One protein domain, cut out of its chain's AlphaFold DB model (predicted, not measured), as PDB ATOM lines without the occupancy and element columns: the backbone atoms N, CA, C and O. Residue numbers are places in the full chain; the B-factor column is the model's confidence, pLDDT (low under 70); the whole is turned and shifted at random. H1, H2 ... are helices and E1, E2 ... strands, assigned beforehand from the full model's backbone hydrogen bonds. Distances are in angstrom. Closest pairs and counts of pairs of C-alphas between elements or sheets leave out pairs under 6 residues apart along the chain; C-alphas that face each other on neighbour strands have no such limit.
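Overview. This is residues 8 to 124 and 207 to 249 of the 250 residues of an uncharacterized protein of Aureobasidium pullulans (UniProt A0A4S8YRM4). A strongly twisted sheet of five strands forms the middle of three layers, helices lying on both faces of it: H1, H4 and H5 cover one face and H2 the other. Much of the long loops, residues 46 to 73 and 85 to 102, lies toward the E2 edge, while residues 247 to 248 of the last stretch pair with the other edge, E5. The printed part has 160 residues, with five named helices and five named strands in the order E1 H1 E2 H2 E3 H3 E4 E5 H4 H5; the mixed sheet runs E2 E1 E3 E4 E5. The class is mixed, helices and strands, with under half of the residues in named elements. The whole is compact, with a radius of gyration of the C-alphas of 14.9 A and spans of 40 by 36 by 33 A.

Arrangement. In the sheet, E1, residues 8 to 11, is parallel to E3, residues 103 to 107, with N 10 and O 105 2.9 A apart. On its other side E1 is parallel to the edge strand E2, residues 43 to 45, with N 9 and O 44 2.8 A apart. E4, residues 116 to 124, is antiparallel to E3, with N 106 and O 118 2.8 A apart. E5, residues 207 to 215, is antiparallel to E4, with N 119 and O 212 2.8 A apart. H1, residues 17 to 32, is on the sheet at a height of 7.8 A; E1, H1 and E2 form a strand-helix-strand unit, two parallel neighbour strands joined through a helix, with a right-handed crossover. H2, residues 74 to 84, lies over E3 at a height of 8.9 A; E2, H2 and E3 form a split unit, with E1 between its strands, also right-handed. On the face opposite H2, H4, residues 219 to 229, lies over E4 at a height of 9.6 A and runs along the strands, at 17 degrees to E4 on the local plane. H1 touches H4 with residues 27 to 30 alone, at a steep tilt of 57 degrees; the closest C-alphas, Gly 27 and Ile 220, are 6.0 A apart. H5, residues 231 to 237, is on the same face as H4; its closest C-alpha to E5 is Leu 231, 7.3 A from that of Met 210. H3, residues 111 to 114, only grazes the sheet. In H1, H2, H4 and H5 every O i to N i+4 pair is within hydrogen-bond range; H3 is too short for one.

Along the chain. E1 begins at C-alpha 8, (222.489, 193.130, 224.609). H1 measures 22.3 A, E4 25.5 A and E5 25.4 A from first to last C-alpha; H2 and H4 each measure 15.3 A. H5 ends at C-alpha 237, (247.276, 203.169, 224.123).

Size, cuts and confidence. The farthest C-alphas, Gly 94 and Glu 244, are 42.9 A apart. Residues 125 to 206 are not printed; C-alphas 124 and 207 are 4.4 A apart across the cut. The links E2 to H2 and H2 to E3 are long. Mean pLDDT of the printed part is 93.5; residues 94 to 96 are under 70.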
ATOM      1  N   PRO A   8     223.513 192.954 223.600       97.56
ATOM      2  CA  PRO A   8     222.489 193.130 224.609       97.56
ATOM      3  C   PRO A   8     222.740 194.419 225.408       97.56
ATOM      4  O   PRO A   8     223.851 194.703 225.858       97.56
ATOM      5  N   LEU A   9     221.676 195.199 225.580       98.38
ATOM      6  CA  LEU A   9     221.616 196.424 226.365       98.38
ATOM      7  C   LEU A   9     220.694 196.179 227.562       98.38
ATOM      8  O   LEU A   9     219.498 195.928 227.399       98.38
ATOM      9  N   PHE A  10     221.252 196.262 228.763       98.62
ATOM     10  CA  PHE A  10     220.536 196.059 230.020       98.62
ATOM     11  C   PHE A  10     220.249 197.387 230.714       98.62
ATOM     12  O   PHE A  10     221.005 198.349 230.590       98.62
ATOM     13  N   VAL A  11     219.175 197.424 231.501       98.50
ATOM     14  CA  VAL A  11     218.844 198.558 232.370       98.50
ATOM     15  C   VAL A  11     218.886 198.074 233.813       98.50
ATOM     16  O   VAL A  11     217.989 197.365 234.262       98.50
ATOM     17  N   THR A  12     219.934 198.440 234.549       98.38
ATOM     18  CA  THR A  12     220.145 197.969 235.930       98.38
ATOM     19  C   THR A  12     219.698 198.973 236.984       98.38
ATOM     20  O   THR A  12     219.637 198.644 238.168       98.38
ATOM     21  N   ALA A  13     219.332 200.182 236.566       96.75
ATOM     22  CA  ALA A  13     218.862 201.248 237.437       96.75
ATOM     23  C   ALA A  13     217.394 201.600 237.182       96.75
ATOM     24  O   ALA A  13     216.846 201.384 236.102       96.75
ATOM     25  N   LYS A  14     216.747 202.203 238.184       95.25
ATOM     26  CA  LYS A  14     215.395 202.759 238.041       95.25
ATOM     27  C   LYS A  14     215.464 204.096 237.305       95.25
ATOM     28  O   LYS A  14     215.486 205.152 237.931       95.25
ATOM     29  N   VAL A  15     215.517 204.032 235.980       94.62
ATOM     30  CA  VAL A  15     215.578 205.203 235.099       94.62
ATOM     31  C   VAL A  15     214.271 205.397 234.326       94.62
ATOM     32  O   VAL A  15     213.557 204.424 234.076       94.62
ATOM     33  N   PRO A  16     213.931 206.642 233.948       94.94
ATOM     34  CA  PRO A  16     212.798 206.911 233.066       94.94
ATOM     35  C   PRO A  16     212.985 206.248 231.692       94.94
ATOM     36  O   PRO A  16     214.109 206.148 231.191       94.94
ATOM     37  N   VAL A  17     211.883 205.834 231.058       96.31
ATOM     38  CA  VAL A  17     211.914 205.215 229.718       96.31
ATOM     39  C   VAL A  17     212.462 206.181 228.672       96.31
ATOM     40  O   VAL A  17     213.139 205.771 227.738       96.31
ATOM     41  N   GLU A  18     212.270 207.480 228.882       96.69
ATOM     42  CA  GLU A  18     212.805 208.554 228.054       96.69
ATOM     43  C   GLU A  18     214.337 208.519 228.001       96.69
ATOM     44  O   GLU A  18     214.919 208.793 226.952       96.69
ATOM     45  N   LEU A  19     215.005 208.134 229.098       96.69
ATOM     46  CA  LEU A  19     216.458 207.965 229.095       96.69
ATOM     47  C   LEU A  19     216.865 206.750 228.257       96.69
ATOM     48  O   LEU A  19     217.799 206.852 227.474       96.69
ATOM     49  N   VAL A  20     216.152 205.627 228.375       97.62
ATOM     50  CA  VAL A  20     216.412 204.420 227.567       97.62
ATOM     51  C   VAL A  20     216.216 204.715 226.079       97.62
ATOM     52  O   VAL A  20     217.080 204.388 225.265       97.62
ATOM     53  N   ASN A  21     215.120 205.394 225.732       97.38
ATOM     54  CA  ASN A  21     214.813 205.805 224.364       97.38
ATOM     55  C   ASN A  21     215.913 206.698 223.799       97.38
ATOM     56  O   ASN A  21     216.377 206.445 222.694       97.38
ATOM     57  N   LYS A  22     216.409 207.659 224.586       96.69
ATOM     58  CA  LYS A  22     217.514 208.532 224.179       96.69
ATOM     59  C   LYS A  22     218.773 207.747 223.777       96.69
ATOM     60  O   LYS A  22     219.392 208.077 222.771       96.69
ATOM     61  N   ILE A  23     219.144 206.697 224.519       97.19
ATOM     62  CA  ILE A  23     220.304 205.846 224.180       97.19
ATOM     63  C   ILE A  23     220.074 205.097 222.861       97.19
ATOM     64  O   ILE A  23     220.954 205.068 222.000       97.19
ATOM     65  N   LEU A  24     218.884 204.519 222.678       96.88
ATOM     66  CA  LEU A  24     218.526 203.809 221.445       96.88
ATOM     67  C   LEU A  24     218.501 204.759 220.235       96.88
ATOM     68  O   LEU A  24     219.049 204.436 219.182       96.88
ATOM     69  N   GLU A  25     217.947 205.959 220.407       96.19
ATOM     70  CA  GLU A  25     217.901 207.017 219.394       96.19
ATOM     71  C   GLU A  25     219.298 207.520 219.007       96.19
ATOM     72  O   GLU A  25     219.523 207.827 217.836       96.19
ATOM     73  N   HIS A  26     220.253 207.581 219.944       95.25
ATOM     74  CA  HIS A  26     221.652 207.886 219.626       95.25
ATOM     75  C   HIS A  26     222.268 206.832 218.701       95.25
ATOM     76  O   HIS A  26     222.919 207.200 217.723       95.25
ATOM     77  N   GLY A  27     222.014 205.544 218.952       93.44
ATOM     78  CA  GLY A  27     222.459 204.464 218.068       93.44
ATOM     79  C   GLY A  27     221.849 204.566 216.667       93.44
ATOM     80  O   GLY A  27     222.566 204.491 215.672       93.44
ATOM     81  N   GLU A  28     220.542 204.827 216.573       93.19
ATOM     82  CA  GLU A  28     219.885 205.060 215.279       93.19
ATOM     83  C   GLU A  28     220.436 206.293 214.550       93.19
ATOM     84  O   GLU A  28     220.579 206.284 213.328       93.19
ATOM     85  N   ALA A  29     220.715 207.376 215.277       93.44
ATOM     86  CA  ALA A  29     221.254 208.597 214.695       93.44
ATOM     87  C   ALA A  29     222.675 208.397 214.157       93.44
ATOM     88  O   ALA A  29     222.965 208.898 213.074       93.44
ATOM     89  N   GLN A  30     223.528 207.656 214.872       92.25
ATOM     90  CA  GLN A  30     224.868 207.299 214.395       92.25
ATOM     91  C   GLN A  30     224.791 206.514 213.087       92.25
ATOM     92  O   GLN A  30     225.385 206.943 212.104       92.25
ATOM     93  N   GLN A  31     223.977 205.455 213.041       89.94
ATOM     94  CA  GLN A  31     223.812 204.664 211.822       89.94
ATOM     95  C   GLN A  31     223.260 205.500 210.656       89.94
ATOM     96  O   GLN A  31     223.747 205.408 209.537       89.94
ATOM     97  N   ARG A  32     222.260 206.364 210.892       90.06
ATOM     98  CA  ARG A  32     221.713 207.239 209.832       90.06
ATOM     99  C   ARG A  32     222.740 208.217 209.260       90.06
ATOM    100  O   ARG A  32     222.591 208.632 208.113       90.06
ATOM    101  N   ASN A  33     223.719 208.624 210.061       89.06
ATOM    102  CA  ASN A  33     224.756 209.576 209.671       89.06
ATOM    103  C   ASN A  33     226.019 208.894 209.130       89.06
ATOM    104  O   ASN A  33     226.993 209.588 208.836       89.06
ATOM    105  N   ASP A  34     226.003 207.569 208.994       88.00
ATOM    106  CA  ASP A  34     227.113 206.775 208.497       88.00
ATOM    107  C   ASP A  34     226.813 206.253 207.078       88.00
ATOM    108  O   ASP A  34     226.123 205.245 206.914       88.00
ATOM    109  N   PRO A  35     227.276 206.954 206.027       82.69
ATOM    110  CA  PRO A  35     226.935 206.625 204.643       82.69
ATOM    111  C   PRO A  35     227.497 205.276 204.179       82.69
ATOM    112  O   PRO A  35     226.985 204.721 203.206       82.69
ATOM    113  N   ASP A  36     228.523 204.768 204.863       87.94
ATOM    114  CA  ASP A  36     229.230 203.538 204.507       87.94
ATOM    115  C   ASP A  36     228.784 202.330 205.364       87.94
ATOM    116  O   ASP A  36     229.288 201.228 205.156       87.94
ATOM    117  N   ASP A  37     227.829 202.522 206.291       82.25
ATOM    118  CA  ASP A  37     227.289 201.500 207.216       82.25
ATOM    119  C   ASP A  37     228.389 200.734 207.988       82.25
ATOM    120  O   ASP A  37     228.291 199.538 208.268       82.25
ATOM    121  N   LEU A  38     229.467 201.441 208.337       84.50
ATOM    122  CA  LEU A  38     230.588 200.961 209.150       84.50
ATOM    123  C   LEU A  38     230.207 200.800 210.632       84.50
ATOM    124  O   LEU A  38     230.801 199.993 211.350       84.50
ATOM    125  N   PHE A  39     229.210 201.551 211.092       85.25
ATOM    126  CA  PHE A  39     228.751 201.668 212.470       85.25
ATOM    127  C   PHE A  39     227.259 201.308 212.581       85.25
ATOM    128  O   PHE A  39     226.442 202.146 212.984       85.25
ATOM    129  N   PRO A  40     226.863 200.065 212.238       88.00
ATOM    130  CA  PRO A  40     225.466 199.660 212.314       88.00
ATOM    131  C   PRO A  40     224.977 199.723 213.766       88.00
ATOM    132  O   PRO A  40     225.706 199.367 214.695       88.00
ATOM    133  N   ASN A  41     223.729 200.144 213.989       91.88
ATOM    134  CA  ASN A  41     223.140 200.093 215.324       91.88
ATOM    135  C   ASN A  41     222.921 198.631 215.725       91.88
ATOM    136  O   ASN A  41     222.110 197.935 215.117       91.88
ATOM    137  N   ARG A  42     223.621 198.177 216.767       92.19
ATOM    138  CA  ARG A  42     223.587 196.784 217.235       92.19
ATOM    139  C   ARG A  42     222.812 196.586 218.536       92.19
ATOM    140  O   ARG A  42     222.788 195.472 219.050       92.19
ATOM    141  N   TRP A  43     222.187 197.626 219.090       96.31
ATOM    142  CA  TRP A  43     221.541 197.516 220.398       96.31
ATOM    143  C   TRP A  43     220.317 196.605 220.387       96.31
ATOM    144  O   TRP A  43     219.391 196.782 219.593       96.31
ATOM    145  N   VAL A  44     220.281 195.689 221.353       96.94
ATOM    146  CA  VAL A  44     219.118 194.862 221.675       96.94
ATOM    147  C   VAL A  44     218.772 195.042 223.142       96.94
ATOM    148  O   VAL A  44     219.480 194.556 224.017       96.94
ATOM    149  N   LEU A  45     217.672 195.734 223.429       97.75
ATOM    150  CA  LEU A  45     217.201 195.912 224.797       97.75
ATOM    151  C   LEU A  45     216.690 194.576 225.344       97.75
ATOM    152  O   LEU A  45     215.736 193.996 224.815       97.75
ATOM    153  N   VAL A  46     217.292 194.128 226.441       97.75
ATOM    154  CA  VAL A  46     216.843 192.952 227.191       97.75
ATOM    155  C   VAL A  46     216.086 193.450 228.415       97.75
ATOM    156  O   VAL A  46     216.663 193.987 229.362       97.75
ATOM    157  N   GLN A  47     214.762 193.345 228.371       96.12
ATOM    158  CA  GLN A  47     213.882 193.926 229.380       96.12
ATOM    159  C   GLN A  47     213.688 192.990 230.572       96.12
ATOM    160  O   GLN A  47     213.625 193.478 231.701       96.12
ATOM    161  N   ASP A  48     213.630 191.676 230.334       95.44
ATOM    162  CA  ASP A  48     213.330 190.657 231.344       95.44
ATOM    163  C   ASP A  48     214.199 189.389 231.163       95.44
ATOM    164  O   ASP A  48     214.477 189.013 230.020       95.44
ATOM    165  N   PRO A  49     214.631 188.711 232.245       95.56
ATOM    166  CA  PRO A  49     215.380 187.451 232.168       95.56
ATOM    167  C   PRO A  49     214.678 186.310 231.416       95.56
ATOM    168  O   PRO A  49     215.355 185.446 230.853       95.56
ATOM    169  N   GLU A  50     213.343 186.304 231.392       95.19
ATOM    170  CA  GLU A  50     212.517 185.294 230.718       95.19
ATOM    171  C   GLU A  50     212.106 185.716 229.295       95.19
ATOM    172  O   GLU A  50     211.336 185.027 228.619       95.19
ATOM    173  N   GLN A  51     212.618 186.852 228.812       94.50
ATOM    174  CA  GLN A  51     212.368 187.328 227.458       94.50
ATOM    175  C   GLN A  51     212.899 186.322 226.426       94.50
ATOM    176  O   GLN A  51     214.066 185.942 226.434       94.50
ATOM    177  N   SER A  52     212.027 185.905 225.509       90.31
ATOM    178  CA  SER A  52     212.349 184.938 224.449       90.31
ATOM    179  C   SER A  52     212.280 185.530 223.041       90.31
ATOM    180  O   SER A  52     212.729 184.903 222.083       90.31
ATOM    181  N   THR A  53     211.744 186.743 222.904       90.75
ATOM    182  CA  THR A  53     211.628 187.468 221.639       90.75
ATOM    183  C   THR A  53     212.344 188.807 221.729       90.75
ATOM    184  O   THR A  53     212.312 189.488 222.753       90.75
ATOM    185  N   PHE A  54     213.015 189.188 220.646       92.62
ATOM    186  CA  PHE A  54     213.906 190.343 220.620       92.62
ATOM    187  C   PHE A  54     213.669 191.154 219.350       92.62
ATOM    188  O   PHE A  54     213.400 190.595 218.288       92.62
ATOM    189  N   SER A  55     213.757 192.480 219.470       90.38
ATOM    190  CA  SER A  55     213.800 193.388 218.324       90.38
ATOM    191  C   SER A  55     215.256 193.707 218.017       90.38
ATOM    192  O   SER A  55     215.975 194.178 218.900       90.38
ATOM    193  N   THR A  56     215.664 193.484 216.771       90.62
ATOM    194  CA  THR A  56     217.045 193.612 216.296       90.62
ATOM    195  C   THR A  56     217.132 194.555 215.074       90.62
ATOM    196  O   THR A  56     216.624 194.215 214.005       90.62
ATOM    197  N   PRO A  57     217.716 195.767 215.205       92.06
ATOM    198  CA  PRO A  57     217.983 196.445 216.472       92.06
ATOM    199  C   PRO A  57     216.676 196.747 217.217       92.06
ATOM    200  O   PRO A  57     215.563 196.665 216.676       92.06
ATOM    201  N   THR A  58     216.784 197.093 218.492       94.81
ATOM    202  CA  THR A  58     215.610 197.471 219.277       94.81
ATOM    203  C   THR A  58     215.113 198.857 218.894       94.81
ATOM    204  O   THR A  58     215.863 199.827 218.926       94.81
ATOM    205  N   LYS A  59     213.810 198.953 218.613       93.19
ATOM    206  CA  LYS A  59     213.108 200.237 218.513       93.19
ATOM    207  C   LYS A  59     212.815 200.802 219.908       93.19
ATOM    208  O   LYS A  59     212.447 200.018 220.786       93.19
ATOM    209  N   PRO A  60     212.896 202.130 220.110       93.88
ATOM    210  CA  PRO A  60     212.549 202.763 221.379       93.88
ATOM    211  C   PRO A  60     211.176 202.314 221.923       93.88
ATOM    212  O   PRO A  60     210.176 202.391 221.197       93.88
ATOM    213  N   PRO A  61     211.094 201.830 223.178       92.88
ATOM    214  CA  PRO A  61     209.823 201.499 223.813       92.88
ATOM    215  C   PRO A  61     208.824 202.667 223.829       92.88
ATOM    216  O   PRO A  61     209.145 203.792 224.208       92.88
ATOM    217  N   VAL A  62     207.570 202.377 223.468       90.12
ATOM    218  CA  VAL A  62     206.459 203.353 223.504       90.12
ATOM    219  C   VAL A  62     205.875 203.501 224.913       90.12
ATOM    220  O   VAL A  62     205.343 204.549 225.271       90.12
ATOM    221  N   HIS A  63     205.954 202.443 225.718       91.62
ATOM    222  CA  HIS A  63     205.410 202.402 227.071       91.62
ATOM    223  C   HIS A  63     206.527 202.267 228.099       91.62
ATOM    224  O   HIS A  63     207.528 201.590 227.864       91.62
ATOM    225  N   SER A  64     206.314 202.873 229.266       91.81
ATOM    226  CA  SER A  64     207.167 202.656 230.428       91.81
ATOM    227  C   SER A  64     207.208 201.175 230.794       91.81
ATOM    228  O   SER A  64     206.168 200.512 230.813       91.81
ATOM    229  N   PHE A  65     208.384 200.684 231.161       93.62
ATOM    230  CA  PHE A  65     208.582 199.329 231.659       93.62
ATOM    231  C   PHE A  65     209.483 199.360 232.895       93.62
ATOM    232  O   PHE A  65     210.227 200.314 233.113       93.62
ATOM    233  N   THR A  66     209.408 198.316 233.716       93.75
ATOM    234  CA  THR A  66     210.401 198.063 234.765       93.75
ATOM    235  C   THR A  66     211.288 196.934 234.281       93.75
ATOM    236  O   THR A  66     210.770 195.878 233.932       93.75
ATOM    237  N   SER A  67     212.600 197.155 234.229       96.94
ATOM    238  CA  SER A  67     213.518 196.086 233.848       96.94
ATOM    239  C   SER A  67     213.579 195.009 234.933       96.94
ATOM    240  O   SER A  67     213.685 195.324 236.120       96.94
ATOM    241  N   GLY A  68     213.575 193.742 234.521       97.75
ATOM    242  CA  GLY A  68     213.845 192.600 235.396       97.75
ATOM    243  C   GLY A  68     215.298 192.533 235.887       97.75
ATOM    244  O   GLY A  68     215.606 191.721 236.753       97.75
ATOM    245  N   PHE A  69     216.182 193.403 235.382       98.12
ATOM    246  CA  PHE A  69     217.598 193.481 235.757       98.12
ATOM    247  C   PHE A  69     217.916 194.625 236.728       98.12
ATOM    248  O   PHE A  69     219.088 194.901 236.989       98.12
ATOM    249  N   VAL A  70     216.909 195.304 237.288       97.88
ATOM    250  CA  VAL A  70     217.145 196.341 238.304       97.88
ATOM    251  C   VAL A  70     217.937 195.752 239.480       97.88
ATOM    252  O   VAL A  70     217.532 194.754 240.070       97.88
ATOM    253  N   ASN A  71     219.046 196.403 239.837       97.31
ATOM    254  CA  ASN A  71     220.041 195.966 240.827       97.31
ATOM    255  C   ASN A  71     220.848 194.705 240.457       97.31
ATOM    256  O   ASN A  71     221.534 194.159 241.325       97.31
ATOM    257  N   ALA A  72     220.793 194.227 239.210       97.88
ATOM    258  CA  ALA A  72     221.663 193.142 238.764       97.88
ATOM    259  C   ALA A  72     223.136 193.572 238.857       97.88
ATOM    260  O   ALA A  72     223.512 194.670 238.441       97.88
ATOM    261  N   SER A  73     223.977 192.699 239.413       97.62
ATOM    262  CA  SER A  73     225.420 192.924 239.476       97.62
ATOM    263  C   SER A  73     226.078 192.604 238.136       97.62
ATOM    264  O   SER A  73     225.574 191.769 237.378       97.62
ATOM    265  N   ALA A  74     227.251 193.191 237.884       96.88
ATOM    266  CA  ALA A  74     228.059 192.863 236.711       96.88
ATOM    267  C   ALA A  74     228.307 191.349 236.593       96.88
ATOM    268  O   ALA A  74     228.126 190.786 235.521       96.88
ATOM    269  N   GLU A  75     228.624 190.664 237.697       97.94
ATOM    270  CA  GLU A  75     228.830 189.208 237.697       97.94
ATOM    271  C   GLU A  75     227.572 188.426 237.306       97.94
ATOM    272  O   GLU A  75     227.649 187.483 236.520       97.94
ATOM    273  N   SER A  76     226.397 188.840 237.787       98.12
ATOM    274  CA  SER A  76     225.143 188.187 237.395       98.12
ATOM    275  C   SER A  76     224.829 188.374 235.908       98.12
ATOM    276  O   SER A  76     224.369 187.433 235.264       98.12
ATOM    277  N   LEU A  77     225.141 189.547 235.340       98.50
ATOM    278  CA  LEU A  77     224.960 189.824 233.916       98.50
ATOM    279  C   LEU A  77     225.951 189.040 233.053       98.50
ATOM    280  O   LEU A  77     225.529 188.448 232.067       98.50
ATOM    281  N   LYS A  78     227.228 188.951 233.451       97.94
ATOM    282  CA  LYS A  78     228.243 188.133 232.760       97.94
ATOM    283  C   LYS A  78     227.801 186.671 232.657       97.94
ATOM    284  O   LYS A  78     227.856 186.085 231.579       97.94
ATOM    285  N   VAL A  79     227.307 186.095 233.758       97.38
ATOM    286  CA  VAL A  79     226.777 184.718 233.781       97.38
ATOM    287  C   VAL A  79     225.511 184.589 232.932       97.38
ATOM    288  O   VAL A  79     225.358 183.616 232.192       97.38
ATOM    289  N   PHE A  80     224.593 185.555 233.018       97.81
ATOM    290  CA  PHE A  80     223.367 185.548 232.223       97.81
ATOM    291  C   PHE A  80     223.675 185.574 230.722       97.81
ATOM    292  O   PHE A  80     223.214 184.703 229.992       97.81
ATOM    293  N   VAL A  81     224.503 186.521 230.280       97.00
ATOM    294  CA  VAL A  81     224.896 186.700 228.879       97.00
ATOM    295  C   VAL A  81     225.555 185.430 228.334       97.00
ATOM    296  O   VAL A  81     225.066 184.879 227.348       97.00
ATOM    297  N   ALA A  82     226.546 184.886 229.046       95.44
ATOM    298  CA  ALA A  82     227.246 183.662 228.647       95.44
ATOM    299  C   ALA A  82     226.359 182.398 228.631       95.44
ATOM    300  O   ALA A  82     226.699 181.414 227.983       95.44
ATOM    301  N   SER A  83     225.240 182.386 229.367       95.50
ATOM    302  CA  SER A  83     224.343 181.218 229.444       95.50
ATOM    303  C   SER A  83     223.125 181.297 228.524       95.50
ATOM    304  O   SER A  83     222.484 180.272 228.282       95.50
ATOM    305  N   LYS A  84     222.764 182.493 228.049       95.44
ATOM    306  CA  LYS A  84     221.525 182.729 227.294       95.44
ATOM    307  C   LYS A  84     221.756 183.085 225.837       95.44
ATOM    308  O   LYS A  84     220.869 182.813 225.029       95.44
ATOM    309  N   PHE A  85     222.880 183.708 225.509       95.38
ATOM    310  CA  PHE A  85     223.154 184.237 224.175       95.38
ATOM    311  C   PHE A  85     224.260 183.442 223.468       95.38
ATOM    312  O   PHE A  85     224.599 182.341 223.900       95.38
ATOM    313  N   GLY A  86     224.752 183.952 222.337       93.06
ATOM    314  CA  GLY A  86     225.727 183.277 221.481       93.06
ATOM    315  C   GLY A  86     225.089 182.506 220.324       93.06
ATOM    316  O   GLY A  86     223.872 182.516 220.122       93.06
ATOM    317  N   GLU A  87     225.922 181.805 219.556       90.56
ATOM    318  CA  GLU A  87     225.535 181.149 218.296       90.56
ATOM    319  C   GLU A  87     224.412 180.109 218.455       90.56
ATOM    320  O   GLU A  87     223.632 179.887 217.534       90.56
ATOM    321  N   GLN A  88     224.293 179.487 219.628       89.44
ATOM    322  CA  GLN A  88     223.243 178.507 219.941       89.44
ATOM    323  C   GLN A  88     222.243 179.029 220.986       89.44
ATOM    324  O   GLN A  88     221.451 178.260 221.534       89.44
ATOM    325  N   GLY A  89     222.305 180.326 221.294       90.25
ATOM    326  CA  GLY A  89     221.491 180.974 222.310       90.25
ATOM    327  C   GLY A  89     220.148 181.490 221.796       90.25
ATOM    328  O   GLY A  89     219.706 181.232 220.673       90.25
ATOM    329  N   LEU A  90     219.484 182.261 222.653       89.25
ATOM    330  CA  LEU A  90     218.271 182.995 222.317       89.25
ATOM    331  C   LEU A  90     218.520 183.963 221.155       89.25
ATOM    332  O   LEU A  90     219.593 184.548 221.034       89.25
ATOM    333  N   ALA A  91     217.491 184.143 220.325       84.00
ATOM    334  CA  ALA A  91     217.535 184.952 219.105       84.00
ATOM    335  C   ALA A  91     218.553 184.498 218.039       84.00
ATOM    336  O   ALA A  91     218.716 185.206 217.050       84.00
ATOM    337  N   SER A  92     219.185 183.325 218.178       83.69
ATOM    338  CA  SER A  92     219.985 182.749 217.095       83.69
ATOM    339  C   SER A  92     219.099 182.178 215.985       83.69
ATOM    340  O   SER A  92     218.095 181.506 216.241       83.69
ATOM    341  N   ASN A  93     219.495 182.414 214.734       75.75
ATOM    342  CA  ASN A  93     218.868 181.844 213.541       75.75
ATOM    343  C   ASN A  93     219.790 180.882 212.761       75.75
ATOM    344  O   ASN A  93     219.472 180.509 211.629       75.75
ATOM    345  N   GLY A  94     220.918 180.461 213.353       64.25
ATOM    346  CA  GLY A  94     221.876 179.536 212.730       64.25
ATOM    347  C   GLY A  94     222.806 180.163 211.676       64.25
ATOM    348  O   GLY A  94     223.394 179.438 210.875       64.25
ATOM    349  N   ARG A  95     222.925 181.497 211.647       68.38
ATOM    350  CA  ARG A  95     223.950 182.297 210.935       68.38
ATOM    351  C   ARG A  95     224.572 183.291 211.922       68.38
ATOM    352  O   ARG A  95     224.034 183.383 213.012       68.38
ATOM    353  N   SER A  96     225.576 184.091 211.524       67.00
ATOM    354  CA  SER A  96     226.226 185.196 212.290       67.00
ATOM    355  C   SER A  96     225.306 186.314 212.827       67.00
ATOM    356  O   SER A  96     225.750 187.397 213.193       67.00
ATOM    357  N   ASP A  97     224.003 186.075 212.881       81.88
ATOM    358  CA  ASP A  97     222.940 186.984 213.277       81.88
ATOM    359  C   ASP A  97     222.382 186.558 214.649       81.88
ATOM    360  O   ASP A  97     221.231 186.144 214.779       81.88
ATOM    361  N   TRP A  98     223.242 186.592 215.675       90.06
ATOM    362  CA  TRP A  98     222.903 186.297 217.075       90.06
ATOM    363  C   TRP A  98     223.302 187.446 218.014       90.06
ATOM    364  O   TRP A  98     224.054 188.352 217.643       90.06
ATOM    365  N   ILE A  99     222.768 187.409 219.238       94.38
ATOM    366  CA  ILE A  99     223.132 188.318 220.335       94.38
ATOM    367  C   ILE A  99     224.447 187.847 220.956       94.38
ATOM    368  O   ILE A  99     224.596 186.657 221.231       94.38
ATOM    369  N   ALA A 100     225.387 188.767 221.167       94.25
ATOM    370  CA  ALA A 100     226.701 188.487 221.736       94.25
ATOM    371  C   ALA A 100     226.604 187.845 223.128       94.25
ATOM    372  O   ALA A 100     225.836 188.294 223.982       94.25
ATOM    373  N   ASP A 101     227.414 186.810 223.349       95.31
ATOM    374  CA  ASP A 101     227.680 186.169 224.643       95.31
ATOM    375  C   ASP A 101     228.998 186.646 225.283       95.31
ATOM    376  O   ASP A 101     229.296 186.317 226.433       95.31
ATOM    377  N   ASP A 102     229.760 187.468 224.563       94.75
ATOM    378  CA  ASP A 102     231.058 188.012 224.957       94.75
ATOM    379  C   ASP A 102     231.064 189.544 225.078       94.75
ATOM    380  O   ASP A 102     232.107 190.134 225.338       94.75
ATOM    381  N   ALA A 103     229.920 190.215 224.922       96.31
ATOM    382  CA  ALA A 103     229.806 191.659 225.110       96.31
ATOM    383  C   ALA A 103     228.406 192.069 225.572       96.31
ATOM    384  O   ALA A 103     227.414 191.450 225.191       96.31
ATOM    385  N   PHE A 104     228.308 193.134 226.368       97.88
ATOM    386  CA  PHE A 104     227.029 193.746 226.733       97.88
ATOM    387  C   PHE A 104     227.187 195.191 227.201       97.88
ATOM    388  O   PHE A 104     228.234 195.591 227.699       97.88
ATOM    389  N   ALA A 105     226.120 195.979 227.082       98.25
ATOM    390  CA  ALA A 105     226.056 197.341 227.597       98.25
ATOM    391  C   ALA A 105     225.035 197.478 228.728       98.25
ATOM    392  O   ALA A 105     224.069 196.719 228.823       98.25
ATOM    393  N   VAL A 106     225.235 198.480 229.580       98.62
ATOM    394  CA  VAL A 106     224.416 198.744 230.760       98.62
ATOM    395  C   VAL A 106     224.077 200.230 230.854       98.62
ATOM    396  O   VAL A 106     224.957 201.093 230.885       98.62
ATOM    397  N   ILE A 107     222.778 200.506 230.961       98.50
ATOM    398  CA  ILE A 107     222.223 201.767 231.449       98.50
ATOM    399  C   ILE A 107     222.094 201.644 232.968       98.50
ATOM    400  O   ILE A 107     221.262 200.884 233.476       98.50
ATOM    401  N   ASP A 108     222.929 202.390 233.684       97.81
ATOM    402  CA  ASP A 108     223.015 202.389 235.143       97.81
ATOM    403  C   ASP A 108     222.592 203.749 235.735       97.81
ATOM    404  O   ASP A 108     222.130 204.658 235.041       97.81
ATOM    405  N   GLU A 109     222.739 203.912 237.052       96.31
ATOM    406  CA  GLU A 109     222.394 205.163 237.742       96.31
ATOM    407  C   GLU A 109     223.253 206.348 237.281       96.31
ATOM    408  O   GLU A 109     222.840 207.508 237.367       96.31
ATOM    409  N   ARG A 110     224.479 206.084 236.817       96.56
ATOM    410  CA  ARG A 110     225.396 207.123 236.358       96.56
ATOM    411  C   ARG A 110     225.001 207.613 234.961       96.56
ATOM    412  O   ARG A 110     225.156 208.805 234.719       96.56
ATOM    413  N   THR A 111     224.346 206.801 234.123       97.44
ATOM    414  CA  THR A 111     223.833 207.232 232.804       97.44
ATOM    415  C   THR A 111     222.918 208.453 232.885       97.44
ATOM    416  O   THR A 111     223.005 209.344 232.045       97.44
ATOM    417  N   ALA A 112     222.085 208.559 233.923       94.75
ATOM    418  CA  ALA A 112     221.219 209.726 234.115       94.75
ATOM    419  C   ALA A 112     221.987 211.015 234.465       94.75
ATOM    420  O   ALA A 112     221.451 212.110 234.298       94.75
ATOM    421  N   ARG A 113     223.221 210.899 234.975       94.88
ATOM    422  CA  ARG A 113     224.043 212.028 235.434       94.88
ATOM    423  C   ARG A 113     224.919 212.604 234.332       94.88
ATOM    424  O   ARG A 113     225.033 213.819 234.239       94.88
ATOM    425  N   ASP A 114     225.528 211.744 233.521       95.00
ATOM    426  CA  ASP A 114     226.558 212.143 232.554       95.00
ATOM    427  C   ASP A 114     226.350 211.566 231.146       95.00
ATOM    428  O   ASP A 114     227.235 211.669 230.305       95.00
ATOM    429  N   ASN A 115     225.185 210.968 230.870       95.62
ATOM    430  CA  ASN A 115     224.824 210.440 229.554       95.62
ATOM    431  C   ASN A 115     225.831 209.424 228.989       95.62
ATOM    432  O   ASN A 115     225.979 209.326 227.775       95.62
ATOM    433  N   SER A 116     226.515 208.657 229.841       97.69
ATOM    434  CA  SER A 116     227.348 207.537 229.392       97.69
ATOM    435  C   SER A 116     226.817 206.184 229.854       97.69
ATOM    436  O   SER A 116     226.084 206.077 230.843       97.69
ATOM    437  N   ILE A 117     227.159 205.143 229.101       98.06
ATOM    438  CA  ILE A 117     226.787 203.750 229.366       98.06
ATOM    439  C   ILE A 117     228.030 202.953 229.735       98.06
ATOM    440  O   ILE A 117     229.136 203.279 229.304       98.06
ATOM    441  N   LEU A 118     227.853 201.907 230.533       98.06
ATOM    442  CA  LEU A 118     228.930 200.975 230.836       98.06
ATOM    443  C   LEU A 118     228.919 199.861 229.790       98.06
ATOM    444  O   LEU A 118     227.868 199.287 229.517       98.06
ATOM    445  N   PHE A 119     230.064 199.575 229.189       98.00
ATOM    446  CA  PHE A 119     230.230 198.535 228.186       98.00
ATOM    447  C   PHE A 119     231.210 197.489 228.697       98.00
ATOM    448  O   PHE A 119     232.295 197.817 229.172       98.00
ATOM    449  N   TYR A 120     230.798 196.234 228.604       97.69
ATOM    450  CA  TYR A 120     231.566 195.067 228.987       97.69
ATOM    451  C   TYR A 120     231.915 194.265 227.750       97.69
ATOM    452  O   TYR A 120     231.055 194.028 226.901       97.69
ATOM    453  N   VAL A 121     233.151 193.786 227.697       96.06
ATOM    454  CA  VAL A 121     233.608 192.858 226.664       96.06
ATOM    455  C   VAL A 121     234.520 191.807 227.274       96.06
ATOM    456  O   VAL A 121     235.350 192.101 228.137       96.06
ATOM    457  N   GLN A 122     234.342 190.565 226.853       95.38
ATOM    458  CA  GLN A 122     235.218 189.462 227.179       95.38
ATOM    459  C   GLN A 122     236.304 189.366 226.112       95.38
ATOM    460  O   GLN A 122     236.033 189.231 224.919       95.38
ATOM    461  N   GLN A 123     237.556 189.425 226.547       92.75
ATOM    462  CA  GLN A 123     238.711 189.306 225.669       92.75
ATOM    463  C   GLN A 123     239.666 188.237 226.174       92.75
ATOM    464  O   GLN A 123     239.787 188.005 227.374       92.75
ATOM    465  N   TYR A 124     240.360 187.600 225.238       92.44
ATOM    466  CA  TYR A 124     241.423 186.656 225.544       92.44
ATOM    467  C   TYR A 124     242.726 187.428 225.680       92.44
ATOM    468  O   TYR A 124     243.294 187.865 224.683       92.44
ATOM    469  N   PRO A 207     240.007 184.106 228.901       93.12
ATOM    470  CA  PRO A 207     238.889 185.022 228.745       93.12
ATOM    471  C   PRO A 207     238.717 185.863 230.015       93.12
ATOM    472  O   PRO A 207     238.487 185.333 231.103       93.12
ATOM    473  N   VAL A 208     238.798 187.181 229.870       93.88
ATOM    474  CA  VAL A 208     238.643 188.160 230.948       93.88
ATOM    475  C   VAL A 208     237.610 189.190 230.533       93.88
ATOM    476  O   VAL A 208     237.678 189.747 229.442       93.88
ATOM    477  N   TRP A 209     236.653 189.448 231.422       96.00
ATOM    478  CA  TRP A 209     235.711 190.546 231.250       96.00
ATOM    479  C   TRP A 209     236.372 191.863 231.636       96.00
ATOM    480  O   TRP A 209     236.742 192.057 232.795       96.00
ATOM    481  N   MET A 210     236.471 192.764 230.671       95.44
ATOM    482  CA  MET A 210     236.890 194.145 230.861       95.44
ATOM    483  C   MET A 210     235.681 195.069 230.749       95.44
ATOM    484  O   MET A 210     234.661 194.707 230.160       95.44
ATOM    485  N   GLU A 211     235.792 196.252 231.344       95.56
ATOM    486  CA  GLU A 211     234.729 197.251 231.349       95.56
ATOM    487  C   GLU A 211     235.267 198.625 230.971       95.56
ATOM    488  O   GLU A 211     236.400 198.978 231.301       95.56
ATOM    489  N   VAL A 212     234.430 199.405 230.298       96.56
ATOM    490  CA  VAL A 212     234.729 200.777 229.899       96.56
ATOM    491  C   VAL A 212     233.460 201.603 229.883       96.56
ATOM    492  O   VAL A 212     232.377 201.095 229.591       96.56
ATOM    493  N   ARG A 213     233.572 202.892 230.201       97.31
ATOM    494  CA  ARG A 213     232.437 203.808 230.127       97.31
ATOM    495  C   ARG A 213     232.488 204.586 228.825       97.31
ATOM    496  O   ARG A 213     233.514 205.169 228.503       97.31
ATOM    497  N   LEU A 214     231.387 204.582 228.089       97.81
ATOM    498  CA  LEU A 214     231.286 205.163 226.752       97.81
ATOM    499  C   LEU A 214     230.311 206.331 226.770       97.81
ATOM    500  O   LEU A 214     229.196 206.178 227.280       97.81
ATOM    501  N   ASP A 215     230.679 207.465 226.178       97.50
ATOM    502  CA  ASP A 215     229.712 208.517 225.867       97.50
ATOM    503  C   ASP A 215     228.584 207.933 225.003       97.50
ATOM    504  O   ASP A 215     228.818 207.333 223.951       97.50
ATOM    505  N   ALA A 216     227.336 208.078 225.456       96.00
ATOM    506  CA  ALA A 216     226.218 207.406 224.808       96.00
ATOM    507  C   ALA A 216     225.904 207.968 223.420       96.00
ATOM    508  O   ALA A 216     225.313 207.261 222.605       96.00
ATOM    509  N   VAL A 217     226.287 209.221 223.140       95.50
ATOM    510  CA  VAL A 217     226.067 209.839 221.825       95.50
ATOM    511  C   VAL A 217     226.886 209.133 220.753       95.50
ATOM    512  O   VAL A 217     226.404 209.042 219.627       95.50
ATOM    513  N   ASN A 218     228.056 208.590 221.110       94.31
ATOM    514  CA  ASN A 218     229.011 207.946 220.200       94.31
ATOM    515  C   ASN A 218     229.263 206.458 220.516       94.31
ATOM    516  O   ASN A 218     230.158 205.838 219.949       94.31
ATOM    517  N   ALA A 219     228.447 205.852 221.386       95.25
ATOM    518  CA  ALA A 219     228.704 204.503 221.887       95.25
ATOM    519  C   ALA A 219     228.789 203.418 220.799       95.25
ATOM    520  O   ALA A 219     229.622 202.533 220.935       95.25
ATOM    521  N   ILE A 220     227.989 203.475 219.723       93.44
ATOM    522  CA  ILE A 220     228.079 202.498 218.621       93.44
ATOM    523  C   ILE A 220     229.441 202.578 217.925       93.44
ATOM    524  O   ILE A 220     230.091 201.554 217.726       93.44
ATOM    525  N   LYS A 221     229.915 203.784 217.598       92.31
ATOM    526  CA  LYS A 221     231.256 203.977 217.029       92.31
ATOM    527  C   LYS A 221     232.332 203.384 217.942       92.31
ATOM    528  O   LYS A 221     233.214 202.678 217.460       92.31
ATOM    529  N   PHE A 222     232.248 203.633 219.250       94.12
ATOM    530  CA  PHE A 222     233.229 203.118 220.206       94.12
ATOM    531  C   PHE A 222     233.174 201.601 220.358       94.12
ATOM    532  O   PHE A 222     234.226 200.973 220.356       94.12
ATOM    533  N   THR A 223     231.989 200.987 220.432       93.12
ATOM    534  CA  THR A 223     231.898 199.520 220.500       93.12
ATOM    535  C   THR A 223     232.465 198.869 219.243       93.12
ATOM    536  O   THR A 223     233.214 197.902 219.354       93.12
ATOM    537  N   VAL A 224     232.203 199.432 218.057       88.94
ATOM    538  CA  VAL A 224     232.826 199.006 216.790       88.94
ATOM    539  C   VAL A 224     234.340 199.160 216.826       88.94
ATOM    540  O   VAL A 224     235.035 198.196 216.513       88.94
ATOM    541  N   GLY A 225     234.860 200.310 217.258       90.44
ATOM    542  CA  GLY A 225     236.300 200.517 217.425       90.44
ATOM    543  C   GLY A 225     236.924 199.471 218.348       90.44
ATOM    544  O   GLY A 225     237.850 198.769 217.943       90.44
ATOM    545  N   ILE A 226     236.342 199.282 219.536       92.69
ATOM    546  CA  ILE A 226     236.749 198.271 220.519       92.69
ATOM    547  C   ILE A 226     236.748 196.872 219.904       92.69
ATOM    548  O   ILE A 226     237.696 196.128 220.118       92.69
ATOM    549  N   TRP A 227     235.744 196.516 219.099       87.69
ATOM    550  CA  TRP A 227     235.718 195.225 218.412       87.69
ATOM    551  C   TRP A 227     236.862 195.021 217.414       87.69
ATOM    552  O   TRP A 227     237.255 193.881 217.170       87.69
ATOM    553  N   HIS A 228     237.390 196.094 216.829       87.88
ATOM    554  CA  HIS A 228     238.452 196.007 215.828       87.88
ATOM    555  C   HIS A 228     239.843 195.984 216.459       87.88
ATOM    556  O   HIS A 228     240.690 195.209 216.019       87.88
ATOM    557  N   ILE A 229     240.085 196.824 217.469       91.12
ATOM    558  CA  ILE A 229     241.424 196.992 218.062       91.12
ATOM    559  C   ILE A 229     241.598 196.246 219.391       91.12
ATOM    560  O   ILE A 229     242.720 195.929 219.766       91.12
ATOM    561  N   GLY A 230     240.498 195.918 220.069       92.81
ATOM    562  CA  GLY A 230     240.480 195.367 221.420       92.81
ATOM    563  C   GLY A 230     240.311 196.441 222.498       92.81
ATOM    564  O   GLY A 230     240.831 197.551 222.381       92.81
ATOM    565  N   LEU A 231     239.571 196.129 223.568       94.56
ATOM    566  CA  LEU A 231     239.385 197.081 224.666       94.56
ATOM    567  C   LEU A 231     240.680 197.272 225.459       94.56
ATOM    568  O   LEU A 231     240.994 198.389 225.840       94.56
ATOM    569  N   ASP A 232     241.452 196.216 225.675       94.62
ATOM    570  CA  ASP A 232     242.786 196.298 226.266       94.62
ATOM    571  C   ASP A 232     243.697 197.302 225.532       94.62
ATOM    572  O   ASP A 232     244.346 198.119 226.182       94.62
ATOM    573  N   GLU A 233     243.686 197.305 224.195       94.62
ATOM    574  CA  GLU A 233     244.430 198.276 223.379       94.62
ATOM    575  C   GLU A 233     243.927 199.702 223.581       94.62
ATOM    576  O   GLU A 233     244.724 200.598 223.865       94.62
ATOM    577  N   ALA A 234     242.610 199.913 223.528       94.25
ATOM    578  CA  ALA A 234     242.024 201.223 223.801       94.25
ATOM    579  C   ALA A 234     242.389 201.728 225.213       94.25
ATOM    580  O   ALA A 234     242.764 202.884 225.397       94.25
ATOM    581  N   LEU A 235     242.337 200.850 226.219       94.75
ATOM    582  CA  LEU A 235     242.613 201.200 227.612       94.75
ATOM    583  C   LEU A 235     244.089 201.500 227.891       94.75
ATOM    584  O   LEU A 235     244.344 202.167 228.890       94.75
ATOM    585  N   ILE A 236     245.025 200.998 227.080       94.44
ATOM    586  CA  ILE A 236     246.475 201.163 227.288       94.44
ATOM    587  C   ILE A 236     247.058 202.259 226.394       94.44
ATOM    588  O   ILE A 236     247.904 203.032 226.840       94.44
ATOM    589  N   ASN A 237     246.622 202.338 225.136       93.75
ATOM    590  CA  ASN A 237     247.276 203.169 224.123       93.75
ATOM    591  C   ASN A 237     246.440 204.372 223.660       93.75
ATOM    592  O   ASN A 237     246.995 205.259 223.017       93.75
ATOM    593  N   HIS A 238     245.159 204.453 224.030       92.25
ATOM    594  CA  HIS A 238     244.236 205.514 223.593       92.25
ATOM    595  C   HIS A 238     243.714 206.367 224.760       92.25
ATOM    596  O   HIS A 238     242.557 206.775 224.799       92.25
ATOM    597  N   HIS A 239     244.563 206.647 225.754       87.75
ATOM    598  CA  HIS A 239     244.179 207.427 226.938       87.75
ATOM    599  C   HIS A 239     243.648 208.833 226.632       87.75
ATOM    600  O   HIS A 239     242.871 209.377 227.413       87.75
ATOM    601  N   ASP A 240     244.066 209.432 225.521       91.81
ATOM    602  CA  ASP A 240     243.627 210.753 225.070       91.81
ATOM    603  C   ASP A 240     242.185 210.775 224.533       91.81
ATOM    604  O   ASP A 240     241.597 211.856 224.396       91.81
ATOM    605  N   GLU A 241     241.597 209.599 224.292       93.38
ATOM    606  CA  GLU A 241     240.186 209.428 223.933       93.38
ATOM    607  C   GLU A 241     239.251 209.471 225.158       93.38
ATOM    608  O   GLU A 241     238.029 209.576 225.008       93.38
ATOM    609  N   PHE A 242     239.807 209.449 226.375       95.56
ATOM    610  CA  PHE A 242     239.061 209.472 227.633       95.56
ATOM    611  C   PHE A 242     239.033 210.861 228.278       95.56
ATOM    612  O   PHE A 242     240.003 211.619 228.241       95.56
ATOM    613  N   ASP A 243     237.908 211.193 228.910       94.88
ATOM    614  CA  ASP A 243     237.799 212.377 229.762       94.88
ATOM    615  C   ASP A 243     238.358 212.144 231.181       94.88
ATOM    616  O   ASP A 243     238.754 211.042 231.570       94.88
ATOM    617  N   GLU A 244     238.357 213.199 232.000       92.25
ATOM    618  CA  GLU A 244     238.817 213.152 233.397       92.25
ATOM    619  C   GLU A 244     237.976 212.238 234.311       92.25
ATOM    620  O   GLU A 244     238.366 211.954 235.445       92.25
ATOM    621  N   HIS A 245     236.821 211.767 233.839       92.75
ATOM    622  CA  HIS A 245     235.924 210.859 234.547       92.75
ATOM    623  C   HIS A 245     235.989 209.420 234.013       92.75
ATOM    624  O   HIS A 245     235.164 208.580 234.417       92.75
ATOM    625  N   GLY A 246     236.950 209.134 233.128       93.31
ATOM    626  CA  GLY A 246     237.169 207.822 232.530       93.31
ATOM    627  C   GLY A 246     236.119 207.429 231.494       93.31
ATOM    628  O   GLY A 246     235.873 206.237 231.315       93.31
ATOM    629  N   VAL A 247     235.455 208.401 230.864       96.81
ATOM    630  CA  VAL A 247     234.490 208.173 229.783       96.81
ATOM    631  C   VAL A 247     235.188 208.339 228.438       96.81
ATOM    632  O   VAL A 247     235.754 209.393 228.153       96.81
ATOM    633  N   MET A 248     235.118 207.309 227.599       96.12
ATOM    634  CA  MET A 248     235.572 207.363 226.211       96.12
ATOM    635  C   MET A 248     234.642 208.287 225.420       96.12
ATOM    636  O   MET A 248     233.430 208.052 225.375       96.12
ATOM    637  N   CYS A 249     235.189 209.361 224.851       93.94
ATOM    638  CA  CYS A 249     234.404 210.456 224.277       93.94
ATOM    639  C   CYS A 249     234.948 211.035 222.961       93.94
ATOM    640  O   CYS A 249     234.342 211.976 222.438       93.94
TER     641      CYS A 249